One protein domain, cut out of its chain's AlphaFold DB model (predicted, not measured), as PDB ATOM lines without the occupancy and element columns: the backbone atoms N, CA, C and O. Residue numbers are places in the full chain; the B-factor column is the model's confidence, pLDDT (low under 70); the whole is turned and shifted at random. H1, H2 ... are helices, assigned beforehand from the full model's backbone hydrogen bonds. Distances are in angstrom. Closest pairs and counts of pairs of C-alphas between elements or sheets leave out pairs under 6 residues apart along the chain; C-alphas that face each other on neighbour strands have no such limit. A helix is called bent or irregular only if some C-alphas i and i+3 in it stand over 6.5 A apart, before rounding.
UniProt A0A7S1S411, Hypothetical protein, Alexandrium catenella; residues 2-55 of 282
ATOM      1  N   LEU A   2     159.352 139.592 130.901       40.62
ATOM      2  CA  LEU A   2     159.112 138.130 130.799       40.62
ATOM      3  C   LEU A   2     158.816 137.458 132.151       40.62
ATOM      4  O   LEU A   2     157.925 136.619 132.248       40.62
ATOM      5  N   ARG A   3     159.539 137.849 133.210       51.69
ATOM      6  CA  ARG A   3     159.342 137.300 134.562       51.69
ATOM      7  C   ARG A   3     157.952 137.622 135.115       51.69
ATOM      8  O   ARG A   3     157.298 136.748 135.672       51.69
ATOM      9  N   ASP A   4     157.494 138.854 134.912       58.50
ATOM     10  CA  ASP A   4     156.196 139.334 135.399       58.50
ATOM     11  C   ASP A   4     155.041 138.732 134.593       58.50
ATOM     12  O   ASP A   4     154.010 138.374 135.159       58.50
ATOM     13  N   PHE A   5     155.234 138.557 133.282       55.19
ATOM     14  CA  PHE A   5     154.290 137.859 132.412       55.19
ATOM     15  C   PHE A   5     154.159 136.382 132.807       55.19
ATOM     16  O   PHE A   5     153.053 135.903 133.045       55.19
ATOM     17  N   CYS A   6     155.284 135.682 132.993       48.53
ATOM     18  CA  CYS A   6     155.291 134.280 133.411       48.53
ATOM     19  C   CYS A   6     154.617 134.086 134.778       48.53
ATOM     20  O   CYS A   6     153.837 133.149 134.946       48.53
ATOM     21  N   LEU A   7     154.868 134.981 135.741       61.50
ATOM     22  CA  LEU A   7     154.243 134.921 137.064       61.50
ATOM     23  C   LEU A   7     152.721 135.106 136.976       61.50
ATOM     24  O   LEU A   7     151.976 134.348 137.591       61.50
ATOM     25  N   ARG A   8     152.249 136.061 136.163       62.59
ATOM     26  CA  ARG A   8     150.811 136.288 135.934       62.59
ATOM     27  C   ARG A   8     150.139 135.093 135.256       62.59
ATOM     28  O   ARG A   8     149.049 134.706 135.674       62.59
ATOM     29  N   CYS A   9     150.793 134.465 134.278       53.72
ATOM     30  CA  CYS A   9     150.296 133.240 133.651       53.72
ATOM     31  C   CYS A   9     150.212 132.079 134.650       53.72
ATOM     32  O   CYS A   9     149.194 131.394 134.692       53.72
ATOM     33  N   CYS A  10     151.232 131.880 135.494       63.59
ATOM     34  CA  CYS A  10     151.213 130.845 136.532       63.59
ATOM     35  C   CYS A  10     150.072 131.051 137.538       63.59
ATOM     36  O   CYS A  10     149.358 130.098 137.845       63.59
ATOM     37  N   THR A  11     149.857 132.280 138.010       70.56
ATOM     38  CA  THR A  11     148.743 132.590 138.919       70.56
ATOM     39  C   THR A  11     147.394 132.301 138.263       70.56
ATOM     40  O   THR A  11     146.539 131.677 138.884       70.56
ATOM     41  N   LEU A  12     147.213 132.680 136.994       69.56
ATOM     42  CA  LEU A  12     145.984 132.396 136.252       69.56
ATOM     43  C   LEU A  12     145.730 130.885 136.117       69.56
ATOM     44  O   LEU A  12     144.606 130.437 136.327       69.56
ATOM     45  N   VAL A  13     146.771 130.093 135.834       68.56
ATOM     46  CA  VAL A  13     146.674 128.622 135.765       68.56
ATOM     47  C   VAL A  13     146.215 128.038 137.095       68.56
ATOM     48  O   VAL A  13     145.314 127.206 137.107       68.56
ATOM     49  N   LEU A  14     146.798 128.482 138.212       72.88
ATOM     50  CA  LEU A  14     146.433 127.988 139.540       72.88
ATOM     51  C   LEU A  14     144.997 128.361 139.919       72.88
ATOM     52  O   LEU A  14     144.288 127.533 140.485       72.88
ATOM     53  N   VAL A  15     144.544 129.566 139.560       74.75
ATOM     54  CA  VAL A  15     143.158 130.005 139.789       74.75
ATOM     55  C   VAL A  15     142.173 129.169 138.966       74.75
ATOM     56  O   VAL A  15     141.186 128.681 139.514       74.75
ATOM     57  N   ILE A  16     142.450 128.946 137.677       71.38
ATOM     58  CA  ILE A  16     141.594 128.125 136.806       71.38
ATOM     59  C   ILE A  16     141.574 126.668 137.287       71.38
ATOM     60  O   ILE A  16     140.502 126.078 137.406       71.38
ATOM     61  N   ALA A  17     142.735 126.093 137.608       70.69
ATOM     62  CA  ALA A  17     142.839 124.722 138.101       70.69
ATOM     63  C   ALA A  17     142.116 124.539 139.447       70.69
ATOM     64  O   ALA A  17     141.375 123.569 139.615       70.69
ATOM     65  N   GLY A  18     142.270 125.488 140.377       72.50
ATOM     66  CA  GLY A  18     141.551 125.497 141.651       72.50
ATOM     67  C   GLY A  18     140.035 125.606 141.469       72.50
ATOM     68  O   GLY A  18     139.285 124.861 142.098       72.50
ATOM     69  N   GLY A  19     139.577 126.468 140.552       72.62
ATOM     70  CA  GLY A  19     138.159 126.599 140.206       72.62
ATOM     71  C   GLY A  19     137.565 125.326 139.595       72.62
ATOM     72  O   GLY A  19     136.474 124.906 139.979       72.62
ATOM     73  N   LEU A  20     138.295 124.664 138.690       69.00
ATOM     74  CA  LEU A  20     137.866 123.402 138.077       69.00
ATOM     75  C   LEU A  20     137.800 122.255 139.095       69.00
ATOM     76  O   LEU A  20     136.839 121.491 139.083       69.00
ATOM     77  N   ALA A  21     138.770 122.155 140.009       70.75
ATOM     78  CA  ALA A  21     138.754 121.147 141.070       70.75
ATOM     79  C   ALA A  21     137.544 121.316 142.009       70.75
ATOM     80  O   ALA A  21     136.879 120.334 142.345       70.75
ATOM     81  N   ALA A  22     137.210 122.561 142.370       72.31
ATOM     82  CA  ALA A  22     136.024 122.866 143.165       72.31
ATOM     83  C   ALA A  22     134.723 122.498 142.425       72.31
ATOM     84  O   ALA A  22     133.847 121.856 143.007       72.31
ATOM     85  N   LEU A  23     134.617 122.813 141.128       66.56
ATOM     86  CA  LEU A  23     133.467 122.430 140.294       66.56
ATOM     87  C   LEU A  23     133.299 120.906 140.187       66.56
ATOM     88  O   LEU A  23     132.181 120.412 140.311       66.56
ATOM     89  N   CYS A  24     134.390 120.150 140.031       64.31
ATOM     90  CA  CYS A  24     134.354 118.683 140.012       64.31
ATOM     91  C   CYS A  24     133.847 118.077 141.330       64.31
ATOM     92  O   CYS A  24     133.204 117.033 141.302       64.31
ATOM     93  N   SER A  25     134.112 118.720 142.473       68.81
ATOM     94  CA  SER A  25     133.669 118.232 143.789       68.81
ATOM     95  C   SER A  25     132.175 118.446 144.068       68.81
ATOM     96  O   SER A  25     131.614 117.783 144.937       68.81
ATOM     97  N   LEU A  26     131.527 119.344 143.318       67.50
ATOM     98  CA  LEU A  26     130.112 119.706 143.480       67.50
ATOM     99  C   LEU A  26     129.223 119.182 142.341       67.50
ATOM    100  O   LEU A  26     127.997 119.242 142.435       67.50
ATOM    101  N   ALA A  27     129.821 118.683 141.259       63.06
ATOM    102  CA  ALA A  27     129.090 118.205 140.099       63.06
ATOM    103  C   ALA A  27     128.504 116.796 140.347       63.06
ATOM    104  O   ALA A  27     129.227 115.892 140.770       63.06
ATOM    105  N   PRO A  28     127.218 116.560 140.027       74.62
ATOM    106  CA  PRO A  28     126.659 115.218 139.903       74.62
ATOM    107  C   PRO A  28     127.559 114.328 139.037       74.62
ATOM    108  O   PRO A  28     128.104 114.794 138.038       74.62
ATOM    109  N   VAL A  29     127.655 113.031 139.350       72.81
ATOM    110  CA  VAL A  29     128.495 112.056 138.616       72.81
ATOM    111  C   VAL A  29     128.259 112.093 137.093       72.81
ATOM    112  O   VAL A  29     129.194 111.920 136.315       72.81
ATOM    113  N   ALA A  30     127.036 112.408 136.655       72.25
ATOM    114  CA  ALA A  30     126.676 112.555 135.243       72.25
ATOM    115  C   ALA A  30     127.325 113.766 134.531       72.25
ATOM    116  O   ALA A  30     127.436 113.765 133.308       72.25
ATOM    117  N   LEU A  31     127.765 114.790 135.270       76.31
ATOM    118  CA  LEU A  31     128.422 115.989 134.734       76.31
ATOM    119  C   LEU A  31     129.954 115.885 134.723       76.31
ATOM    120  O   LEU A  31     130.600 116.679 134.040       76.31
ATOM    121  N   LEU A  32     130.545 114.890 135.396       76.19
ATOM    122  CA  LEU A  32     131.997 114.675 135.413       76.19
ATOM    123  C   LEU A  32     132.626 114.561 134.010       76.19
ATOM    124  O   LEU A  32     133.672 115.177 133.805       76.19
ATOM    125  N   PRO A  33     132.028 113.869 133.014       80.88
ATOM    126  CA  PRO A  33     132.599 113.815 131.666       80.88
ATOM    127  C   PRO A  33     132.609 115.181 130.971       80.88
ATOM    128  O   PRO A  33     133.569 115.515 130.279       80.88
ATOM    129  N   VAL A  34     131.566 115.990 131.179       80.50
ATOM    130  CA  VAL A  34     131.437 117.327 130.576       80.50
ATOM    131  C   VAL A  34     132.430 118.295 131.213       80.50
ATOM    132  O   VAL A  34     133.144 118.998 130.502       80.50
ATOM    133  N   VAL A  35     132.527 118.292 132.546       79.00
ATOM    134  CA  VAL A  35     133.501 119.111 133.282       79.00
ATOM    135  C   VAL A  35     134.930 118.669 132.955       79.00
ATOM    136  O   VAL A  35     135.786 119.518 132.725       79.00
ATOM    137  N   GLY A  36     135.184 117.362 132.843       81.12
ATOM    138  CA  GLY A  36     136.476 116.816 132.427       81.12
ATOM    139  C   GLY A  36     136.867 117.234 131.008       81.12
ATOM    140  O   GLY A  36     137.987 117.693 130.789       81.12
ATOM    141  N   ALA A  37     135.943 117.154 130.047       81.94
ATOM    142  CA  ALA A  37     136.184 117.609 128.678       81.94
ATOM    143  C   ALA A  37     136.443 119.123 128.617       81.94
ATOM    144  O   ALA A  37     137.404 119.554 127.984       81.94
ATOM    145  N   ALA A  38     135.641 119.928 129.322       82.06
ATOM    146  CA  ALA A  38     135.841 121.374 129.408       82.06
ATOM    147  C   ALA A  38     137.195 121.724 130.047       82.06
ATOM    148  O   ALA A  38     137.921 122.579 129.536       82.06
ATOM    149  N   ALA A  39     137.576 121.019 131.116       83.00
ATOM    150  CA  ALA A  39     138.876 121.169 131.753       83.00
ATOM    151  C   ALA A  39     140.015 120.853 130.777       83.00
ATOM    152  O   ALA A  39     140.959 121.625 130.703       83.00
ATOM    153  N   ILE A  40     139.924 119.785 129.978       85.62
ATOM    154  CA  ILE A  40     140.938 119.462 128.961       85.62
ATOM    155  C   ILE A  40     141.016 120.564 127.898       85.62
ATOM    156  O   ILE A  40     142.109 121.032 127.587       85.62
ATOM    157  N   VAL A  41     139.876 121.020 127.373       85.00
ATOM    158  CA  VAL A  41     139.819 122.059 126.330       85.00
ATOM    159  C   VAL A  41     140.426 123.385 126.800       85.00
ATOM    160  O   VAL A  41     141.007 124.100 125.991       85.00
ATOM    161  N   VAL A  42     140.345 123.707 128.095       85.88
ATOM    162  CA  VAL A  42     140.901 124.950 128.660       85.88
ATOM    163  C   VAL A  42     142.331 124.770 129.178       85.88
ATOM    164  O   VAL A  42     143.205 125.592 128.900       85.88
ATOM    165  N   LEU A  43     142.596 123.703 129.933       86.75
ATOM    166  CA  LEU A  43     143.894 123.469 130.563       86.75
ATOM    167  C   LEU A  43     144.957 123.084 129.540       86.75
ATOM    168  O   LEU A  43     146.098 123.507 129.688       86.75
ATOM    169  N   LEU A  44     144.620 122.321 128.496       85.88
ATOM    170  CA  LEU A  44     145.611 121.869 127.518       85.88
ATOM    171  C   LEU A  44     146.240 123.044 126.749       85.88
ATOM    172  O   LEU A  44     147.473 123.133 126.733       85.88
ATOM    173  N   PRO A  45     145.463 123.997 126.185       86.31
ATOM    174  CA  PRO A  45     146.051 125.165 125.543       86.31
ATOM    175  C   PRO A  45     146.792 126.069 126.518       86.31
ATOM    176  O   PRO A  45     147.818 126.638 126.155       86.31
ATOM    177  N   LEU A  46     146.322 126.166 127.764       87.56
ATOM    178  CA  LEU A  46     146.974 126.968 128.792       87.56
ATOM    179  C   LEU A  46     148.335 126.386 129.206       87.56
ATOM    180  O   LEU A  46     149.323 127.113 129.270       87.56
ATOM    181  N   LEU A  47     148.417 125.075 129.440       88.88
ATOM    182  CA  LEU A  47     149.675 124.389 129.744       88.88
ATOM    183  C   LEU A  47     150.653 124.495 128.574       88.88
ATOM    184  O   LEU A  47     151.831 124.784 128.779       88.88
ATOM    185  N   PHE A  48     150.163 124.330 127.344       88.56
ATOM    186  CA  PHE A  48     150.964 124.538 126.144       88.56
ATOM    187  C   PHE A  48     151.439 125.987 125.998       88.56
ATOM    188  O   PHE A  48     152.569 126.217 125.566       88.56
ATOM    189  N   ALA A  49     150.604 126.964 126.353       88.62
ATOM    190  CA  ALA A  49     150.970 128.371 126.338       88.62
ATOM    191  C   ALA A  49     152.101 128.657 127.323       88.62
ATOM    192  O   ALA A  49     153.100 129.271 126.950       88.62
ATOM    193  N   VAL A  50     151.979 128.151 128.552       90.25
ATOM    194  CA  VAL A  50     153.011 128.276 129.586       90.25
ATOM    195  C   VAL A  50     154.309 127.599 129.143       90.25
ATOM    196  O   VAL A  50     155.365 128.224 129.217       90.25
ATOM    197  N   ASP A  51     154.256 126.358 128.646       90.06
ATOM    198  CA  ASP A  51     155.441 125.651 128.136       90.06
ATOM    199  C   ASP A  51     156.081 126.395 126.954       90.06
ATOM    200  O   ASP A  51     157.293 126.605 126.942       90.06
ATOM    201  N   SER A  52     155.271 126.884 126.009       90.62
ATOM    202  CA  SER A  52     155.755 127.665 124.867       90.62
ATOM    203  C   SER A  52     156.436 128.955 125.322       90.62
ATOM    204  O   SER A  52     157.515 129.260 124.831       90.62
ATOM    205  N   CYS A  53     155.864 129.691 126.282       91.94
ATOM    206  CA  CYS A  53     156.466 130.925 126.798       91.94
ATOM    207  C   CYS A  53     157.776 130.653 127.545       91.94
ATOM    208  O   CYS A  53     158.726 131.416 127.415       91.94
ATOM    209  N   ARG A  54     157.858 129.548 128.301       92.50
ATOM    210  CA  ARG A  54     159.091 129.142 129.001       92.50
ATOM    211  C   ARG A  54     160.221 128.759 128.045       92.50
ATOM    212  O   ARG A  54     161.380 128.804 128.446       92.50
ATOM    213  N   ARG A  55     159.881 128.353 126.821       92.19
ATOM    214  CA  ARG A  55     160.823 127.948 125.766       92.19
ATOM    215  C   ARG A  55     161.039 129.023 124.710       92.19
ATOM    216  O   ARG A  55     161.839 128.807 123.806       92.19
TER     217      ARG A  55
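What this domain is: This is residues 2 to 55 of the 282 residues of the protein "Hypothetical protein" of Alexandrium catenella (UniProt A0A7S1S411). Two long helices, H1 and H2, fold back on each other side by side as a slim helical hairpin, with a tight turn at one end. Both ends of the printed part lie at the other end of this rod. The printed part has 54 residues, with H1 then H2 along it and no named strand; the class is all helix. The whole is loose, with a radius of gyration of the C-alphas of 13.0 A and spans of 41 by 16 by 8 A.

Where its parts are: H1, residues 2 to 26, begins at C-alpha 2 (159.112, 138.130, 130.799) and is 36.6 A long from first to last C-alpha. H2, residues 29 to 55, is 38.2 A long and ends at C-alpha 55 (160.823, 127.948, 125.766). H2 is irregular: C-alphas 30 and 33 are 7.0 A apart. It has a kink of 27 degrees near residue 40.

How they stand to each other: H1 and H2 form a helical hairpin and touch, with 14 pairs of C-alphas within 8 A. Their closest C-alphas, those of Cys 24 and Leu 32, are 6.5 A apart. They run opposite ways at a shallow tilt of 9 degrees. Each O i to N i+4 pair in H1 is within hydrogen-bond range; in H2, 20 of 23 are.

The domain as a whole: The C-alphas farthest apart, those of Leu 2 and Ala 30, are 41.5 A apart. The printed part has no cut, and the link from H1 to H2 is tight. Mean pLDDT of the printed part is 74.8; 17 residues are under 70, among them residues 2 to 10 and 23 to 27.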